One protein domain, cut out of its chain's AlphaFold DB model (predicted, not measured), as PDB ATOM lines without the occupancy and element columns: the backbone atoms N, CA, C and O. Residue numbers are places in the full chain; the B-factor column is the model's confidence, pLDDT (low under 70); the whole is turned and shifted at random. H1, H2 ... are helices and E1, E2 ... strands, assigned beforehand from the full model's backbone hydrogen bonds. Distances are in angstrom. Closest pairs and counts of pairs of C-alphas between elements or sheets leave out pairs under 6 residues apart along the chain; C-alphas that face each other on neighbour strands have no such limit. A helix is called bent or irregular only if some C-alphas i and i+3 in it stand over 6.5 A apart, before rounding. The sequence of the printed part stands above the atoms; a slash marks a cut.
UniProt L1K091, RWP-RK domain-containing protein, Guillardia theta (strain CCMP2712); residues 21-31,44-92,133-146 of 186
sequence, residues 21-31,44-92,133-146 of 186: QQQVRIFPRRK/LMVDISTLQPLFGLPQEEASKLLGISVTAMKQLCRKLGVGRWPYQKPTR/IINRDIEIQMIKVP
ATOM      1  N   GLN A  21     -44.279  -2.061 -24.579       56.62
ATOM      2  CA  GLN A  21     -44.399  -0.898 -23.704       56.62
ATOM      3  C   GLN A  21     -43.342  -1.018 -22.598       56.62
ATOM      4  O   GLN A  21     -43.532  -1.685 -21.584       56.62
ATOM      5  N   GLN A  22     -42.158  -0.473 -22.864       69.94
ATOM      6  CA  GLN A  22     -41.011  -0.558 -21.978       69.94
ATOM      7  C   GLN A  22     -41.170   0.509 -20.898       69.94
ATOM      8  O   GLN A  22     -41.392   1.674 -21.211       69.94
ATOM      9  N   GLN A  23     -41.054   0.103 -19.636       80.62
ATOM     10  CA  GLN A  23     -40.997   1.002 -18.487       80.62
ATOM     11  C   GLN A  23     -39.564   1.053 -17.968       80.62
ATOM     12  O   GLN A  23     -38.913   0.020 -17.779       80.62
ATOM     13  N   VAL A  24     -39.047   2.255 -17.722       82.69
ATOM     14  CA  VAL A  24     -37.669   2.451 -17.264       82.69
ATOM     15  C   VAL A  24     -37.660   3.085 -15.884       82.69
ATOM     16  O   VAL A  24     -38.318   4.093 -15.637       82.69
ATOM     17  N   ARG A  25     -36.869   2.501 -14.977       84.50
ATOM     18  CA  ARG A  25     -36.719   2.993 -13.612       84.50
ATOM     19  C   ARG A  25     -35.399   3.725 -13.447       84.50
ATOM     20  O   ARG A  25     -34.320   3.224 -13.766       84.50
ATOM     21  N   ILE A  26     -35.502   4.929 -12.921       83.19
ATOM     22  CA  ILE A  26     -34.412   5.876 -12.794       83.19
ATOM     23  C   ILE A  26     -34.151   6.110 -11.308       83.19
ATOM     24  O   ILE A  26     -35.036   6.564 -10.578       83.19
ATOM     25  N   PHE A  27     -32.933   5.813 -10.856       78.88
ATOM     26  CA  PHE A  27     -32.513   6.062  -9.480       78.88
ATOM     27  C   PHE A  27     -31.497   7.207  -9.432       78.88
ATOM     28  O   PHE A  27     -30.470   7.146 -10.117       78.88
ATOM     29  N   PRO A  28     -31.732   8.241  -8.605       76.75
ATOM     30  CA  PRO A  28     -30.701   9.226  -8.310       76.75
ATOM     31  C   PRO A  28     -29.476   8.524  -7.708       76.75
ATOM     32  O   PRO A  28     -29.583   7.885  -6.658       76.75
ATOM     33  N   ARG A  29     -28.311   8.611  -8.363       67.00
ATOM     34  CA  ARG A  29     -27.084   8.012  -7.824       67.00
ATOM     35  C   ARG A  29     -26.620   8.823  -6.619       67.00
ATOM     36  O   ARG A  29     -26.593  10.053  -6.647       67.00
ATOM     37  N   ARG A  30     -26.213   8.130  -5.556       62.62
ATOM     38  CA  ARG A  30     -25.589   8.755  -4.383       62.62
ATOM     39  C   ARG A  30     -24.187   9.226  -4.755       62.62
ATOM     40  O   ARG A  30     -23.403   8.461  -5.315       62.62
ATOM     41  N   LYS A  31     -23.829  10.452  -4.381       60.78
ATOM     42  CA  LYS A  31     -22.422  10.859  -4.326       60.78
ATOM     43  C   LYS A  31     -21.817  10.173  -3.098       60.78
ATOM     44  O   LYS A  31     -22.364  10.317  -2.009       60.78
ATOM     45  N   LEU A  44     -37.810   7.189 -10.035       83.00
ATOM     46  CA  LEU A  44     -38.662   7.750 -11.071       83.00
ATOM     47  C   LEU A  44     -38.966   6.645 -12.093       83.00
ATOM     48  O   LEU A  44     -38.046   6.051 -12.651       83.00
ATOM     49  N   MET A  45     -40.245   6.334 -12.285       84.12
ATOM     50  CA  MET A  45     -40.722   5.397 -13.307       84.12
ATOM     51  C   MET A  45     -41.120   6.213 -14.532       84.12
ATOM     52  O   MET A  45     -41.890   7.161 -14.390       84.12
ATOM     53  N   VAL A  46     -40.568   5.883 -15.697       84.88
ATOM     54  CA  VAL A  46     -40.810   6.628 -16.934       84.88
ATOM     55  C   VAL A  46     -41.223   5.673 -18.046       84.88
ATOM     56  O   VAL A  46     -40.524   4.693 -18.315       84.88
ATOM     57  N   ASP A  47     -42.335   6.017 -18.693       87.31
ATOM     58  CA  ASP A  47     -42.975   5.275 -19.783       87.31
ATOM     59  C   ASP A  47     -43.073   6.132 -21.045       87.31
ATOM     60  O   ASP A  47     -42.989   7.364 -20.994       87.31
ATOM     61  N   ILE A  48     -43.333   5.504 -22.193       84.19
ATOM     62  CA  ILE A  48     -43.484   6.239 -23.455       84.19
ATOM     63  C   ILE A  48     -44.651   7.238 -23.415       84.19
ATOM     64  O   ILE A  48     -44.504   8.361 -23.890       84.19
ATOM     65  N   SER A  49     -45.753   6.894 -22.743       82.06
ATOM     66  CA  SER A  49     -46.911   7.777 -22.553       82.06
ATOM     67  C   SER A  49     -46.569   9.034 -21.752       82.06
ATOM     68  O   SER A  49     -47.158  10.085 -21.973       82.06
ATOM     69  N   THR A  50     -45.585   8.952 -20.847       83.62
ATOM     70  CA  THR A  50     -45.104  10.115 -20.083       83.62
ATOM     71  C   THR A  50     -44.146  10.997 -20.888       83.62
ATOM     72  O   THR A  50     -44.014  12.181 -20.594       83.62
ATOM     73  N   LEU A  51     -43.502  10.445 -21.924       84.81
ATOM     74  CA  LEU A  51     -42.618  11.188 -22.827       84.81
ATOM     75  C   LEU A  51     -43.347  11.826 -24.006       84.81
ATOM     76  O   LEU A  51     -42.943  12.899 -24.443       84.81
ATOM     77  N   GLN A  52     -44.408  11.193 -24.507       84.62
ATOM     78  CA  GLN A  52     -45.198  11.682 -25.635       84.62
ATOM     79  C   GLN A  52     -45.605  13.167 -25.527       84.62
ATOM     80  O   GLN A  52     -45.378  13.890 -26.498       84.62
ATOM     81  N   PRO A  53     -46.111  13.682 -24.385       85.38
ATOM     82  CA  PRO A  53     -46.450  15.104 -24.266       85.38
ATOM     83  C   PRO A  53     -45.228  16.039 -24.300       85.38
ATOM     84  O   PRO A  53     -45.372  17.231 -24.548       85.38
ATOM     85  N   LEU A  54     -44.017  15.524 -24.069       83.31
ATOM     86  CA  LEU A  54     -42.784  16.314 -24.052       83.31
ATOM     87  C   LEU A  54     -42.138  16.440 -25.438       83.31
ATOM     88  O   LEU A  54     -41.220  17.239 -25.602       83.31
ATOM     89  N   PHE A  55     -42.591  15.683 -26.441       83.69
ATOM     90  CA  PHE A  55     -41.997  15.671 -27.784       83.69
ATOM     91  C   PHE A  55     -42.065  17.015 -28.519       83.69
ATOM     92  O   PHE A  55     -41.237  17.261 -29.393       83.69
ATOM     93  N   GLY A  56     -42.971  17.913 -28.128       81.62
ATOM     94  CA  GLY A  56     -43.006  19.287 -28.636       81.62
ATOM     95  C   GLY A  56     -41.881  20.186 -28.106       81.62
ATOM     96  O   GLY A  56     -41.676  21.279 -28.626       81.62
ATOM     97  N   LEU A  57     -41.139  19.750 -27.085       82.94
ATOM     98  CA  LEU A  57     -40.125  20.558 -26.416       82.94
ATOM     99  C   LEU A  57     -38.700  20.192 -26.854       82.94
ATOM    100  O   LEU A  57     -38.414  19.033 -27.197       82.94
ATOM    101  N   PRO A  58     -37.756  21.152 -26.767       82.81
ATOM    102  CA  PRO A  58     -36.342  20.843 -26.852       82.81
ATOM    103  C   PRO A  58     -35.975  19.754 -25.847       82.81
ATOM    104  O   PRO A  58     -36.429  19.750 -24.704       82.81
ATOM    105  N   GLN A  59     -35.080  18.859 -26.255       82.81
ATOM    106  CA  GLN A  59     -34.628  17.756 -25.409       82.81
ATOM    107  C   GLN A  59     -34.059  18.236 -24.056       82.81
ATOM    108  O   GLN A  59     -34.188  17.551 -23.040       82.81
ATOM    109  N   GLU A  60     -33.419  19.405 -24.047       83.88
ATOM    110  CA  GLU A  60     -32.883  20.033 -22.838       83.88
ATOM    111  C   GLU A  60     -34.002  20.412 -21.864       83.88
ATOM    112  O   GLU A  60     -33.954  20.022 -20.699       83.88
ATOM    113  N   GLU A  61     -35.054  21.064 -22.354       81.19
ATOM    114  CA  GLU A  61     -36.215  21.453 -21.550       81.19
ATOM    115  C   GLU A  61     -36.999  20.235 -21.058       81.19
ATOM    116  O   GLU A  61     -37.298  20.127 -19.870       81.19
ATOM    117  N   ALA A  62     -37.219  19.241 -21.921       87.44
ATOM    118  CA  ALA A  62     -37.850  17.985 -21.523       87.44
ATOM    119  C   ALA A  62     -37.088  17.289 -20.377       87.44
ATOM    120  O   ALA A  62     -37.696  16.711 -19.474       87.44
ATOM    121  N   SER A  63     -35.750  17.359 -20.378       84.81
ATOM    122  CA  SER A  63     -34.929  16.770 -19.310       84.81
ATOM    123  C   SER A  63     -35.056  17.515 -17.982       84.81
ATOM    124  O   SER A  63     -35.178  16.872 -16.937       84.81
ATOM    125  N   LYS A  64     -35.132  18.852 -18.029       83.38
ATOM    126  CA  LYS A  64     -35.360  19.698 -16.851       83.38
ATOM    127  C   LYS A  64     -36.724  19.415 -16.227       83.38
ATOM    128  O   LYS A  64     -36.797  19.242 -15.014       83.38
ATOM    129  N   LEU A  65     -37.768  19.281 -17.049       83.50
ATOM    130  CA  LEU A  65     -39.120  18.952 -16.585       83.50
ATOM    131  C   LEU A  65     -39.185  17.589 -15.883       83.50
ATOM    132  O   LEU A  65     -39.851  17.451 -14.862       83.50
ATOM    133  N   LEU A  66     -38.446  16.598 -16.387       83.38
ATOM    134  CA  LEU A  66     -38.337  15.281 -15.750       83.38
ATOM    135  C   LEU A  66     -37.350  15.247 -14.568       83.38
ATOM    136  O   LEU A  66     -37.257  14.234 -13.875       83.38
ATOM    137  N   GLY A  67     -36.607  16.331 -14.319       81.00
ATOM    138  CA  GLY A  67     -35.624  16.421 -13.238       81.00
ATOM    139  C   GLY A  67     -34.395  15.525 -13.428       81.00
ATOM    140  O   GLY A  67     -33.724  15.182 -12.446       81.00
ATOM    141  N   ILE A  68     -34.102  15.137 -14.672       82.88
ATOM    142  CA  ILE A  68     -32.980  14.267 -15.050       82.88
ATOM    143  C   ILE A  68     -31.999  15.003 -15.966       82.88
ATOM    144  O   ILE A  68     -32.327  16.009 -16.587       82.88
ATOM    145  N   SER A  69     -30.775  14.493 -16.084       82.50
ATOM    146  CA  SER A  69     -29.795  15.052 -17.018       82.50
ATOM    147  C   SER A  69     -30.147  14.726 -18.476       82.50
ATOM    148  O   SER A  69     -30.784  13.714 -18.778       82.50
ATOM    149  N   VAL A  70     -29.666  15.545 -19.417       83.44
ATOM    150  CA  VAL A  70     -29.842  15.317 -20.864       83.44
ATOM    151  C   VAL A  70     -29.242  13.972 -21.292       83.44
ATOM    152  O   VAL A  70     -29.782  13.286 -22.161       83.44
ATOM    153  N   THR A  71     -28.127  13.559 -20.685       83.50
ATOM    154  CA  THR A  71     -27.490  12.260 -20.946       83.50
ATOM    155  C   THR A  71     -28.357  11.101 -20.460       83.50
ATOM    156  O   THR A  71     -28.560  10.151 -21.219       83.50
ATOM    157  N   ALA A  72     -28.932  11.203 -19.257       81.38
ATOM    158  CA  ALA A  72     -29.891  10.230 -18.746       81.38
ATOM    159  C   ALA A  72     -31.145  10.173 -19.628       81.38
ATOM    160  O   ALA A  72     -31.589   9.084 -19.981       81.38
ATOM    161  N   MET A  73     -31.644  11.324 -20.089       85.00
ATOM    162  CA  MET A  73     -32.750  11.400 -21.046       85.00
ATOM    163  C   MET A  73     -32.429  10.666 -22.358       85.00
ATOM    164  O   MET A  73     -33.254   9.904 -22.852       85.00
ATOM    165  N   LYS A  74     -31.222  10.824 -22.925       83.12
ATOM    166  CA  LYS A  74     -30.812  10.097 -24.150       83.12
ATOM    167  C   LYS A  74     -30.836   8.589 -23.943       83.12
ATOM    168  O   LYS A  74     -31.304   7.852 -24.808       83.12
ATOM    169  N   GLN A  75     -30.297   8.132 -22.818       82.69
ATOM    170  CA  GLN A  75     -30.265   6.710 -22.488       82.69
ATOM    171  C   GLN A  75     -31.673   6.167 -22.244       82.69
ATOM    172  O   GLN A  75     -31.990   5.088 -22.734       82.69
ATOM    173  N   LEU A  76     -32.519   6.932 -21.559       84.88
ATOM    174  CA  LEU A  76     -33.928   6.633 -21.350       84.88
ATOM    175  C   LEU A  76     -34.664   6.475 -22.688       84.88
ATOM    176  O   LEU A  76     -35.263   5.435 -22.924       84.88
ATOM    177  N   CYS A  77     -34.548   7.447 -23.594       83.44
ATOM    178  CA  CYS A  77     -35.184   7.402 -24.913       83.44
ATOM    179  C   CYS A  77     -34.753   6.160 -25.706       83.44
ATOM    180  O   CYS A  77     -35.595   5.420 -26.204       83.44
ATOM    181  N   ARG A  78     -33.446   5.862 -25.738       82.06
ATOM    182  CA  ARG A  78     -32.912   4.649 -26.383       82.06
ATOM    183  C   ARG A  78     -33.466   3.366 -25.763       82.06
ATOM    184  O   ARG A  78     -33.727   2.414 -26.488       82.06
ATOM    185  N   LYS A  79     -33.643   3.351 -24.439       79.31
ATOM    186  CA  LYS A  79     -34.217   2.227 -23.684       79.31
ATOM    187  C   LYS A  79     -35.736   2.111 -23.799       79.31
ATOM    188  O   LYS A  79     -36.251   1.086 -23.387       79.31
ATOM    189  N   LEU A  80     -36.421   3.131 -24.312       82.00
ATOM    190  CA  LEU A  80     -37.863   3.149 -24.574       82.00
ATOM    191  C   LEU A  80     -38.191   2.976 -26.069       82.00
ATOM    192  O   LEU A  80     -39.347   3.076 -26.462       82.00
ATOM    193  N   GLY A  81     -37.181   2.760 -26.919       80.88
ATOM    194  CA  GLY A  81     -37.349   2.618 -28.371       80.88
ATOM    195  C   GLY A  81     -37.376   3.937 -29.157       80.88
ATOM    196  O   GLY A  81     -37.465   3.921 -30.382       80.88
ATOM    197  N   VAL A  82     -37.219   5.086 -28.496       80.94
ATOM    198  CA  VAL A  82     -37.110   6.402 -29.141       80.94
ATOM    199  C   VAL A  82     -35.650   6.642 -29.533       80.94
ATOM    200  O   VAL A  82     -34.843   7.176 -28.769       80.94
ATOM    201  N   GLY A  83     -35.279   6.216 -30.744       72.94
ATOM    202  CA  GLY A  83     -33.899   6.313 -31.237       72.94
ATOM    203  C   GLY A  83     -33.392   7.752 -31.419       72.94
ATOM    204  O   GLY A  83     -32.216   8.035 -31.177       72.94
ATOM    205  N   ARG A  84     -34.278   8.676 -31.804       78.31
ATOM    206  CA  ARG A  84     -33.991  10.105 -31.996       78.31
ATOM    207  C   ARG A  84     -35.134  10.921 -31.407       78.31
ATOM    208  O   ARG A  84     -36.286  10.658 -31.732       78.31
ATOM    209  N   TRP A  85     -34.809  11.913 -30.577       79.31
ATOM    210  CA  TRP A  85     -35.814  12.814 -30.017       79.31
ATOM    211  C   TRP A  85     -36.510  13.584 -31.154       79.31
ATOM    212  O   TRP A  85     -35.809  14.209 -31.964       79.31
ATOM    213  N   PRO A  86     -37.848  13.531 -31.255       74.50
ATOM    214  CA  PRO A  86     -38.612  14.168 -32.324       74.50
ATOM    215  C   PRO A  86     -38.778  15.674 -32.072       74.50
ATOM    216  O   PRO A  86     -39.883  16.186 -32.057       74.50
ATOM    217  N   TYR A  87     -37.672  16.403 -31.893       70.19
ATOM    218  CA  TYR A  87     -37.694  17.866 -31.892       70.19
ATOM    219  C   TYR A  87     -37.122  18.382 -33.207       70.19
ATOM    220  O   TYR A  87     -35.946  18.167 -33.532       70.19
ATOM    221  N   GLN A  88     -37.967  19.053 -33.979       62.94
ATOM    222  CA  GLN A  88     -37.522  19.870 -35.093       62.94
ATOM    223  C   GLN A  88     -37.101  21.214 -34.511       62.94
ATOM    224  O   GLN A  88     -37.867  21.860 -33.805       62.94
ATOM    225  N   LYS A  89     -35.843  21.602 -34.742       64.75
ATOM    226  CA  LYS A  89     -35.381  22.919 -34.311       64.75
ATOM    227  C   LYS A  89     -36.269  23.952 -35.007       64.75
ATOM    228  O   LYS A  89     -36.299  23.903 -36.240       64.75
ATOM    229  N   PRO A  90     -36.932  24.858 -34.268       62.38
ATOM    230  CA  PRO A  90     -37.620  25.973 -34.880       62.38
ATOM    231  C   PRO A  90     -36.612  26.667 -35.779       62.38
ATOM    232  O   PRO A  90     -35.445  26.880 -35.412       62.38
ATOM    233  N   THR A  91     -37.032  26.928 -37.005       64.50
ATOM    234  CA  THR A  91     -36.220  27.686 -37.944       64.50
ATOM    235  C   THR A  91     -35.898  29.041 -37.311       64.50
ATOM    236  O   THR A  91     -36.606  29.516 -36.422       64.50
ATOM    237  N   ARG A  92     -34.812  29.697 -37.739       62.78
ATOM    238  CA  ARG A  92     -34.376  30.987 -37.166       62.78
ATOM    239  C   ARG A  92     -35.516  32.022 -37.067       62.78
ATOM    240  O   ARG A  92     -35.485  32.850 -36.170       62.78
ATOM    241  N   ILE A 133     -26.829  22.830 -13.148       40.34
ATOM    242  CA  ILE A 133     -27.376  21.597 -13.716       40.34
ATOM    243  C   ILE A 133     -26.638  20.484 -12.990       40.34
ATOM    244  O   ILE A 133     -25.512  20.120 -13.318       40.34
ATOM    245  N   ILE A 134     -27.264  20.018 -11.914       41.31
ATOM    246  CA  ILE A 134     -26.755  18.969 -11.052       41.31
ATOM    247  C   ILE A 134     -26.396  17.810 -11.979       41.31
ATOM    248  O   ILE A 134     -27.283  17.149 -12.523       41.31
ATOM    249  N   ASN A 135     -25.092  17.584 -12.170       36.22
ATOM    250  CA  ASN A 135     -24.535  16.384 -12.778       36.22
ATOM    251  C   ASN A 135     -24.845  15.213 -11.835       36.22
ATOM    252  O   ASN A 135     -23.984  14.676 -11.139       36.22
ATOM    253  N   ARG A 136     -26.132  14.869 -11.742       45.69
ATOM    254  CA  ARG A 136     -26.615  13.628 -11.175       45.69
ATOM    255  C   ARG A 136     -26.253  12.599 -12.228       45.69
ATOM    256  O   ARG A 136     -26.965  12.430 -13.217       45.69
ATOM    257  N   ASP A 137     -25.117  11.937 -12.034       48.38
ATOM    258  CA  ASP A 137     -25.011  10.571 -12.517       48.38
ATOM    259  C   ASP A 137     -26.261   9.852 -12.006       48.38
ATOM    260  O   ASP A 137     -26.616   9.940 -10.832       48.38
ATOM    261  N   ILE A 138     -27.015   9.257 -12.908       54.25
ATOM    262  CA  ILE A 138     -28.290   8.621 -12.623       54.25
ATOM    263  C   ILE A 138     -28.128   7.185 -13.092       54.25
ATOM    264  O   ILE A 138     -27.735   6.942 -14.233       54.25
ATOM    265  N   GLU A 139     -28.403   6.229 -12.211       57.03
ATOM    266  CA  GLU A 139     -28.297   4.816 -12.548       57.03
ATOM    267  C   GLU A 139     -29.637   4.352 -13.133       57.03
ATOM    268  O   GLU A 139     -30.656   4.294 -12.440       57.03
ATOM    269  N   ILE A 140     -29.652   4.089 -14.444       54.84
ATOM    270  CA  ILE A 140     -30.858   3.673 -15.170       54.84
ATOM    271  C   ILE A 140     -30.948   2.150 -15.172       54.84
ATOM    272  O   ILE A 140     -30.314   1.481 -15.998       54.84
ATOM    273  N   GLN A 141     -31.792   1.606 -14.301       52.53
ATOM    274  CA  GLN A 141     -32.069   0.176 -14.243       52.53
ATOM    275  C   GLN A 141     -33.316  -0.145 -15.079       52.53
ATOM    276  O   GLN A 141     -34.370   0.476 -14.941       52.53
ATOM    277  N   MET A 142     -33.189  -1.107 -15.994       45.81
ATOM    278  CA  MET A 142     -34.337  -1.620 -16.743       45.81
ATOM    279  C   MET A 142     -35.096  -2.588 -15.852       45.81
ATOM    280  O   MET A 142     -34.509  -3.547 -15.356       45.81
ATOM    281  N   ILE A 143     -36.393  -2.364 -15.686       48.25
ATOM    282  CA  ILE A 143     -37.276  -3.399 -15.167       48.25
ATOM    283  C   ILE A 143     -37.939  -4.023 -16.383       48.25
ATOM    284  O   ILE A 143     -38.681  -3.365 -17.104       48.25
ATOM    285  N   LYS A 144     -37.652  -5.300 -16.631       42.06
ATOM    286  CA  LYS A 144     -38.481  -6.103 -17.524       42.06
ATOM    287  C   LYS A 144     -39.739  -6.424 -16.731       42.06
ATOM    288  O   LYS A 144     -39.672  -7.231 -15.807       42.06
ATOM    289  N   VAL A 145     -40.841  -5.735 -17.017       45.56
ATOM    290  CA  VAL A 145     -42.141  -6.129 -16.468       45.56
ATOM    291  C   VAL A 145     -42.365  -7.573 -16.928       45.56
ATOM    292  O   VAL A 145     -42.248  -7.835 -18.131       45.56
ATOM    293  N   PRO A 146     -42.574  -8.536 -16.015       40.47
ATOM    294  CA  PRO A 146     -43.002  -9.862 -16.412       40.47
ATOM    295  C   PRO A 146     -44.300  -9.680 -17.185       40.47
ATOM    296  O   PRO A 146     -45.261  -9.120 -16.662       40.47
TER     297      PRO A 146
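What this domain is: This is residues 21 to 31, 44 to 92 and 133 to 146 of the 186 residues of the protein "RWP-RK domain-containing protein" of Guillardia theta (strain CCMP2712) (UniProt L1K091). H3 packs along one face of a small three-stranded sheet, while H1 and H2 lie off the sheet and residues 80 to 92 trail away. The 74 printed residues include E1 E2 H1 H2 H3 E3, class mixed; sheet order is E2 E1 E3, antiparallel. The whole is compact, radius of gyration of the C-alphas 12.5 A, and flat, 42 by 31 by 16 A.

How they stand to each other: E1, residues 23 to 28, is antiparallel to E2, residues 44 to 47 (N 26 and O 44, 2.8 A), and E3, residues 138 to 142 (N 141 and O 25, 3.0 A). H1, residues 48 to 54, is only just irregular: C-alphas 50 and 53 are 6.6 A apart; 1 of 3 O i to N i+4 and 2 of 4 O i to N i+3 pairs are within hydrogen-bond range. H2, residues 59 to 65, is close to H1 but not clearly touching; closest C-alphas, Leu 54 and Ala 62, 5.8 A. H2 touches H3, residues 70 to 79, about perpendicular at 80 degrees; closest C-alphas, Ser 63 and Val 70, 5.5 A. Two layers: H3 is on one face of the sheet, height 8.6 A, over E1. In H2 and H3 every O i to N i+4 pair is within range.

Where its parts are: E1, 16.6 A long, begins at C-alpha 23 (-40.997, 1.002, -18.487); H3 spans 14.1 A; E3 ends at C-alpha 142 (-34.337, -1.620, -16.743).

The domain as a whole: The printed part has two cuts: C-alphas 31 and 44 are 17.9 A apart across the first, where 12 residues are not printed, and C-alphas 92 and 133 are 26.2 A apart across the second, where 40 residues are not printed. No link printed whole is long. Model pLDDT is under 70 at residues 21 to 22, 29 to 31, 88 to 92 and 133 to 146.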